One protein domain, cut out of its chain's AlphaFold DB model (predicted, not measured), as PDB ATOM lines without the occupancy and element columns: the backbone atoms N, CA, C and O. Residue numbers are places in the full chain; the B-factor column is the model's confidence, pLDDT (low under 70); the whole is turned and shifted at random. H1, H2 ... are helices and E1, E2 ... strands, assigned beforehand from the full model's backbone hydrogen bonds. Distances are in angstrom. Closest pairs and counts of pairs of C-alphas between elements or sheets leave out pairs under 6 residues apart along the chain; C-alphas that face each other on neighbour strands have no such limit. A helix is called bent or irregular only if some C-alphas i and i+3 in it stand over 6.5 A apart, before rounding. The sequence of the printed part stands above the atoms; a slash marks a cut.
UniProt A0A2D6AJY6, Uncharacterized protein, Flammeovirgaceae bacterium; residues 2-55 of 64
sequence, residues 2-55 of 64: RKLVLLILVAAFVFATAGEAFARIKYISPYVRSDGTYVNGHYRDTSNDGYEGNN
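What this domain is: This is residues 2 to 55 of the 64 residues of an uncharacterized protein of Flammeovirgaceae bacterium (UniProt A0A2D6AJY6). A narrow two-stranded hairpin, E1 and E2, with a long loop at its tip, makes one end of a rod, and a single helix, H1, sticks out as a free arm and makes the other end. The loop between the strands turns to one side at the far end, and the tail after E2, residues 46 to 55, turns back towards the strands. The printed part has 54 residues, with one named helix and two named strands in the order H1, E1, E2, and a sheet of order E1 - E2, antiparallel. The class is mixed, helices and strands, with under half of the residues, 24, in named elements. The whole is extended, with a radius of gyration of the C-alphas of 19.6 A and spans of 64 by 21 by 16 A.

Where its parts are: E1 is residues 25 to 28, 9.7 A from first to last C-alpha, and C-alpha 25 stands at (10.022, -19.222, -40.620). E2 is residues 42 to 45, 10.1 A long, and ends at C-alpha 45 at (10.263, -16.154, -37.527). H1 is residues 2 to 17, 23.0 A long, and begins at C-alpha 2 at (-2.788, -50.216, -13.668). H1 is not bent.

How they stand to each other: E1 and E2 are a hairpin of antiparallel neighbour strands, with 143 degrees between their N-to-C directions. The C-alphas of Ile 25 and Asp 45 face each other at 4.4 A, and those of Ile 28 and His 42 at 5.4 A. N 26 and O 44 are within hydrogen-bond range at 2.8 A, and so are N 42 and O 28 at 3.1 A. Beyond the strands, residues 31 to 32 pair antiparallel with residues 38 to 39, a short pairing outside the named strands. H1 and E2 are apart. Residues 2 to 19, of which 2 to 17 belong to H1, stand free: no C-alpha eight or more residues away along the chain lies within 10 A. In H1 every O i to N i+4 pair is within hydrogen-bond range.

The domain as a whole: The two C-alphas farthest apart, those of Arg 2 and Gly 36, are 63.9 A apart. Without residues 2 to 19 the body has 36 residues and spans 35 by 15 by 14 A. The printed part has no cut. The link from H1 to E1, 7 residues, is short, and the link from E1 to E2, 13 residues, is long. The mean pLDDT of the printed part is 81.6, and the model's confidence is low, under 70, at residues 18 to 23 and 48 to 55.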
ATOM      1  N   ARG A   2      -2.361 -51.633 -13.814       77.56
ATOM      2  CA  ARG A   2      -2.788 -50.216 -13.668       77.56
ATOM      3  C   ARG A   2      -1.650 -49.177 -13.745       77.56
ATOM      4  O   ARG A   2      -1.791 -48.174 -14.428       77.56
ATOM      5  N   LYS A   3      -0.500 -49.452 -13.114       87.81
ATOM      6  CA  LYS A   3       0.690 -48.576 -13.159       87.81
ATOM      7  C   LYS A   3       1.323 -48.475 -14.559       87.81
ATOM      8  O   LYS A   3       1.804 -47.415 -14.929       87.81
ATOM      9  N   LEU A   4       1.285 -49.565 -15.332       93.75
ATOM     10  CA  LEU A   4       1.813 -49.612 -16.701       93.75
ATOM     11  C   LEU A   4       0.936 -48.784 -17.649       93.75
ATOM     12  O   LEU A   4       1.448 -48.001 -18.435       93.75
ATOM     13  N   VAL A   5      -0.388 -48.911 -17.515       94.88
ATOM     14  CA  VAL A   5      -1.352 -48.103 -18.277       94.88
ATOM     15  C   VAL A   5      -1.166 -46.615 -17.975       94.88
ATOM     16  O   VAL A   5      -1.122 -45.811 -18.897       94.88
ATOM     17  N   LEU A   6      -0.979 -46.250 -16.703       95.69
ATOM     18  CA  LEU A   6      -0.734 -44.860 -16.316       95.69
ATOM     19  C   LEU A   6       0.550 -44.297 -16.953       95.69
ATOM     20  O   LEU A   6       0.542 -43.184 -17.463       95.69
ATOM     21  N   LEU A   7       1.634 -45.080 -16.969       95.62
ATOM     22  CA  LEU A   7       2.900 -44.692 -17.600       95.62
ATOM     23  C   LEU A   7       2.758 -44.468 -19.108       95.62
ATOM     24  O   LEU A   7       3.283 -43.488 -19.629       95.62
ATOM     25  N   ILE A   8       2.020 -45.341 -19.798       95.75
ATOM     26  CA  ILE A   8       1.754 -45.199 -21.235       95.75
ATOM     27  C   ILE A   8       0.956 -43.919 -21.511       95.75
ATOM     28  O   ILE A   8       1.282 -43.187 -22.441       95.75
ATOM     29  N   LEU A   9      -0.051 -43.618 -20.687       94.94
ATOM     30  CA  LEU A   9      -0.859 -42.404 -20.834       94.94
ATOM     31  C   LEU A   9      -0.040 -41.129 -20.599       94.94
ATOM     32  O   LEU A   9      -0.172 -40.175 -21.361       94.94
ATOM     33  N   VAL A  10       0.835 -41.120 -19.590       93.88
ATOM     34  CA  VAL A  10       1.739 -39.987 -19.331       93.88
ATOM     35  C   VAL A  10       2.719 -39.800 -20.488       93.88
ATOM     36  O   VAL A  10       2.891 -38.680 -20.961       93.88
ATOM     37  N   ALA A  11       3.322 -40.881 -20.989       91.81
ATOM     38  CA  ALA A  11       4.225 -40.808 -22.135       91.81
ATOM     39  C   ALA A  11       3.507 -40.265 -23.381       91.81
ATOM     40  O   ALA A  11       4.006 -39.343 -24.020       91.81
ATOM     41  N   ALA A  12       2.309 -40.773 -23.689       90.06
ATOM     42  CA  ALA A  12       1.505 -40.301 -24.813       90.06
ATOM     43  C   ALA A  12       1.155 -38.807 -24.696       90.06
ATOM     44  O   ALA A  12       1.240 -38.086 -25.685       90.06
ATOM     45  N   PHE A  13       0.819 -38.331 -23.492       87.62
ATOM     46  CA  PHE A  13       0.551 -36.914 -23.242       87.62
ATOM     47  C   PHE A  13       1.790 -36.040 -23.485       87.62
ATOM     48  O   PHE A  13       1.703 -35.045 -24.199       87.62
ATOM     49  N   VAL A  14       2.956 -36.444 -22.971       85.25
ATOM     50  CA  VAL A  14       4.217 -35.711 -23.173       85.25
ATOM     51  C   VAL A  14       4.558 -35.610 -24.661       85.25
ATOM     52  O   VAL A  14       4.811 -34.510 -25.152       85.25
ATOM     53  N   PHE A  15       4.487 -36.721 -25.403       79.44
ATOM     54  CA  PHE A  15       4.746 -36.724 -26.847       79.44
ATOM     55  C   PHE A  15       3.723 -35.903 -27.642       79.44
ATOM     56  O   PHE A  15       4.109 -35.232 -28.594       79.44
ATOM     57  N   ALA A  16       2.448 -35.895 -27.239       78.06
ATOM     58  CA  ALA A  16       1.422 -35.068 -27.875       78.06
ATOM     59  C   ALA A  16       1.674 -33.560 -27.692       78.06
ATOM     60  O   ALA A  16       1.274 -32.767 -28.540       78.06
ATOM     61  N   THR A  17       2.349 -33.160 -26.610       70.62
ATOM     62  CA  THR A  17       2.666 -31.749 -26.320       70.62
ATOM     63  C   THR A  17       4.054 -31.293 -26.783       70.62
ATOM     64  O   THR A  17       4.335 -30.101 -26.756       70.62
ATOM     65  N   ALA A  18       4.926 -32.198 -27.235       66.69
ATOM     66  CA  ALA A  18       6.331 -31.897 -27.541       66.69
ATOM     67  C   ALA A  18       6.569 -31.136 -28.872       66.69
ATOM     68  O   ALA A  18       7.702 -31.041 -29.335       66.69
ATOM     69  N   GLY A  19       5.518 -30.627 -29.520       61.81
ATOM     70  CA  GLY A  19       5.541 -30.235 -30.934       61.81
ATOM     71  C   GLY A  19       5.937 -28.796 -31.292       61.81
ATOM     72  O   GLY A  19       5.918 -28.481 -32.474       61.81
ATOM     73  N   GLU A  20       6.274 -27.906 -30.355       58.91
ATOM     74  CA  GLU A  20       6.359 -26.459 -30.663       58.91
ATOM     75  C   GLU A  20       7.624 -25.776 -30.097       58.91
ATOM     76  O   GLU A  20       7.548 -24.691 -29.533       58.91
ATOM     77  N   ALA A  21       8.800 -26.407 -30.220       60.53
ATOM     78  CA  ALA A  21      10.077 -25.867 -29.708       60.53
ATOM     79  C   ALA A  21      11.101 -25.491 -30.801       60.53
ATOM     80  O   ALA A  21      12.293 -25.395 -30.519       60.53
ATOM     81  N   PHE A  22      10.667 -25.326 -32.054       68.44
ATOM     82  CA  PHE A  22      11.558 -25.022 -33.178       68.44
ATOM     83  C   PHE A  22      11.182 -23.705 -33.863       68.44
ATOM     84  O   PHE A  22       9.997 -23.375 -33.974       68.44
ATOM     85  N   ALA A  23      12.196 -23.011 -34.393       66.69
ATOM     86  CA  ALA A  23      12.037 -21.848 -35.261       66.69
ATOM     87  C   ALA A  23      11.047 -22.150 -36.404       66.69
ATOM     88  O   ALA A  23      11.153 -23.176 -37.084       66.69
ATOM     89  N   ARG A  24      10.086 -21.252 -36.645       75.25
ATOM     90  CA  ARG A  24       9.042 -21.398 -37.664       75.25
ATOM     91  C   ARG A  24       9.084 -20.187 -38.579       75.25
ATOM     92  O   ARG A  24       8.387 -19.194 -38.368       75.25
ATOM     93  N   ILE A  25       9.871 -20.296 -39.640       78.94
ATOM     94  CA  ILE A  25      10.022 -19.222 -40.620       78.94
ATOM     95  C   ILE A  25       8.790 -19.153 -41.530       78.94
ATOM     96  O   ILE A  25       8.382 -20.149 -42.128       78.94
ATOM     97  N   LYS A  26       8.203 -17.960 -41.656       81.06
ATOM     98  CA  LYS A  26       7.057 -17.673 -42.524       81.06
ATOM     99  C   LYS A  26       7.362 -16.479 -43.424       81.06
ATOM    100  O   LYS A  26       7.837 -15.449 -42.957       81.06
ATOM    101  N   TYR A  27       7.035 -16.595 -44.710       85.25
ATOM    102  CA  TYR A  27       7.064 -15.452 -45.619       85.25
ATOM    103  C   TYR A  27       5.874 -14.521 -45.366       85.25
ATOM    104  O   TYR A  27       4.727 -14.968 -45.269       85.25
ATOM    105  N   ILE A  28       6.154 -13.227 -45.279       85.94
ATOM    106  CA  ILE A  28       5.170 -12.161 -45.156       85.94
ATOM    107  C   ILE A  28       5.117 -11.432 -46.494       85.94
ATOM    108  O   ILE A  28       6.117 -10.874 -46.942       85.94
ATOM    109  N   SER A  29       3.948 -11.447 -47.134       92.19
ATOM    110  CA  SER A  29       3.721 -10.708 -48.376       92.19
ATOM    111  C   SER A  29       3.915  -9.200 -48.167       92.19
ATOM    112  O   SER A  29       3.640  -8.716 -47.066       92.19
ATOM    113  N   PRO A  30       4.331  -8.446 -49.201       93.12
ATOM    114  CA  PRO A  30       4.429  -6.992 -49.119       93.12
ATOM    115  C   PRO A  30       3.101  -6.345 -48.703       93.12
ATOM    116  O   PRO A  30       2.027  -6.830 -49.070       93.12
ATOM    117  N   TYR A  31       3.165  -5.245 -47.956       93.31
ATOM    118  CA  TYR A  31       1.980  -4.526 -47.477       93.31
ATOM    119  C   TYR A  31       2.268  -3.040 -47.245       93.31
ATOM    120  O   TYR A  31       3.420  -2.615 -47.198       93.31
ATOM    121  N   VAL A  32       1.208  -2.245 -47.088       96.81
ATOM    122  CA  VAL A  32       1.294  -0.821 -46.730       96.81
ATOM    123  C   VAL A  32       0.860  -0.660 -45.276       96.81
ATOM    124  O   VAL A  32      -0.194  -1.159 -44.881       96.81
ATOM    125  N   ARG A  33       1.692  -0.003 -44.462       93.69
ATOM    126  CA  ARG A  33       1.387   0.317 -43.060       93.69
ATOM    127  C   ARG A  33       0.319   1.411 -42.969       93.69
ATOM    128  O   ARG A  33       0.071   2.141 -43.925       93.69
ATOM    129  N   SER A  34      -0.294   1.562 -41.796       94.50
ATOM    130  CA  SER A  34      -1.294   2.611 -41.544       94.50
ATOM    131  C   SER A  34      -0.749   4.036 -41.700       94.50
ATOM    132  O   SER A  34      -1.527   4.949 -41.950       94.50
ATOM    133  N   ASP A  35       0.568   4.224 -41.578       95.44
ATOM    134  CA  ASP A  35       1.267   5.494 -41.819       95.44
ATOM    135  C   ASP A  35       1.591   5.759 -43.306       95.44
ATOM    136  O   ASP A  35       2.161   6.796 -43.636       95.44
ATOM    137  N   GLY A  36       1.224   4.843 -44.210       95.75
ATOM    138  CA  GLY A  36       1.478   4.944 -45.649       95.75
ATOM    139  C   GLY A  36       2.810   4.348 -46.115       95.75
ATOM    140  O   GLY A  36       3.067   4.313 -47.317       95.75
ATOM    141  N   THR A  37       3.650   3.833 -45.213       94.75
ATOM    142  CA  THR A  37       4.935   3.221 -45.582       94.75
ATOM    143  C   THR A  37       4.723   1.881 -46.290       94.75
ATOM    144  O   THR A  37       4.074   0.984 -45.746       94.75
ATOM    145  N   TYR A  38       5.312   1.711 -47.479       93.31
ATOM    146  CA  TYR A  38       5.367   0.417 -48.165       93.31
ATOM    147  C   TYR A  38       6.456  -0.476 -47.559       93.31
ATOM    148  O   TYR A  38       7.591  -0.044 -47.367       93.31
ATOM    149  N   VAL A  39       6.104  -1.728 -47.281       87.31
ATOM    150  CA  VAL A  39       6.988  -2.742 -46.708       87.31
ATOM    151  C   VAL A  39       7.168  -3.857 -47.723       87.31
ATOM    152  O   VAL A  39       6.192  -4.484 -48.140       87.31
ATOM    153  N   ASN A  40       8.419  -4.122 -48.096       88.94
ATOM    154  CA  ASN A  40       8.766  -5.246 -48.958       88.94
ATOM    155  C   ASN A  40       8.446  -6.582 -48.273       88.94
ATOM    156  O   ASN A  40       8.452  -6.698 -47.046       88.94
ATOM    157  N   GLY A  41       8.178  -7.613 -49.073       86.44
ATOM    158  CA  GLY A  41       7.960  -8.952 -48.538       86.44
ATOM    159  C   GLY A  41       9.247  -9.516 -47.934       86.44
ATOM    160  O   GLY A  41      10.316  -9.380 -48.525       86.44
ATOM    161  N   HIS A  42       9.145 -10.135 -46.762       82.56
ATOM    162  CA  HIS A  42      10.285 -10.588 -45.958       82.56
ATOM    163  C   HIS A  42       9.947 -11.874 -45.195       82.56
ATOM    164  O   HIS A  42       8.780 -12.244 -45.054       82.56
ATOM    165  N   TYR A  43      10.970 -12.579 -44.710       79.31
ATOM    166  CA  TYR A  43      10.805 -13.799 -43.921       79.31
ATOM    167  C   TYR A  43      10.877 -13.495 -42.434       79.31
ATOM    168  O   TYR A  43      11.905 -13.052 -41.939       79.31
ATOM    169  N   ARG A  44       9.812 -13.816 -41.704       77.88
ATOM    170  CA  ARG A  44       9.736 -13.607 -40.263       77.88
ATOM    171  C   ARG A  44       9.701 -14.940 -39.536       77.88
ATOM    172  O   ARG A  44       8.943 -15.830 -39.924       77.88
ATOM    173  N   ASP A  45      10.479 -15.063 -38.466       76.50
ATOM    174  CA  ASP A  45      10.263 -16.154 -37.527       76.50
ATOM    175  C   ASP A  45       8.964 -15.903 -36.755       76.50
ATOM    176  O   ASP A  45       8.722 -14.826 -36.207       76.50
ATOM    177  N   THR A  46       8.097 -16.901 -36.797       74.31
ATOM    178  CA  THR A  46       6.806 -16.945 -36.114       74.31
ATOM    179  C   THR A  46       6.798 -17.976 -34.997       74.31
ATOM    180  O   THR A  46       5.739 -18.230 -34.420       74.31
ATOM    181  N   SER A  47       7.952 -18.579 -34.694       71.31
ATOM    182  CA  SER A  47       8.104 -19.366 -33.484       71.31
ATOM    183  C   SER A  47       7.858 -18.484 -32.262       71.31
ATOM    184  O   SER A  47       8.167 -17.292 -32.231       71.31
ATOM    185  N   ASN A  48       7.235 -19.084 -31.256       67.31
ATOM    186  CA  ASN A  48       7.093 -18.499 -29.932       67.31
ATOM    187  C   ASN A  48       7.868 -19.375 -28.942       67.31
ATOM    188  O   ASN A  48       7.327 -19.803 -27.926       67.31
ATOM    189  N   ASP A  49       9.104 -19.724 -29.306       67.31
ATOM    190  CA  ASP A  49       9.955 -20.643 -28.545       67.31
ATOM    191  C   ASP A  49      10.759 -19.940 -27.434       67.31
ATOM    192  O   ASP A  49      11.412 -20.595 -26.624       67.31
ATOM    193  N   GLY A  50      10.679 -18.605 -27.359       67.75
ATOM    194  CA  GLY A  50      11.346 -17.790 -26.344       67.75
ATOM    195  C   GLY A  50      12.868 -17.719 -26.492       67.75
ATOM    196  O   GLY A  50      13.522 -17.169 -25.606       67.75
ATOM    197  N   TYR A  51      13.440 -18.247 -27.580       69.62
ATOM    198  CA  TYR A  51      14.879 -18.250 -27.814       69.62
ATOM    199  C   TYR A  51      15.273 -17.145 -28.798       69.62
ATOM    200  O   TYR A  51      14.959 -17.186 -29.985       69.62
ATOM    201  N   GLU A  52      16.006 -16.143 -28.309       65.50
ATOM    202  CA  GLU A  52      16.393 -14.976 -29.111       65.50
ATOM    203  C   GLU A  52      17.185 -15.349 -30.371       65.50
ATOM    204  O   GLU A  52      16.929 -14.784 -31.430       65.50
ATOM    205  N   GLY A  53      18.053 -16.364 -30.298       65.94
ATOM    206  CA  GLY A  53      18.876 -16.819 -31.422       65.94
ATOM    207  C   GLY A  53      18.103 -17.457 -32.579       65.94
ATOM    208  O   GLY A  53      18.658 -17.597 -33.667       65.94
ATOM    209  N   ASN A  54      16.838 -17.821 -32.365       65.19
ATOM    210  CA  ASN A  54      15.972 -18.392 -33.396       65.19
ATOM    211  C   ASN A  54      15.156 -17.308 -34.114       65.19
ATOM    212  O   ASN A  54      14.691 -17.519 -35.234       65.19
ATOM    213  N   ASN A  55      15.053 -16.117 -33.519       65.75
ATOM    214  CA  ASN A  55      14.295 -15.014 -34.072       65.75
ATOM    215  C   ASN A  55      15.005 -14.432 -35.305       65.75
ATOM    216  O   ASN A  55      16.114 -13.909 -35.220       65.75
TER     217      ASN A  55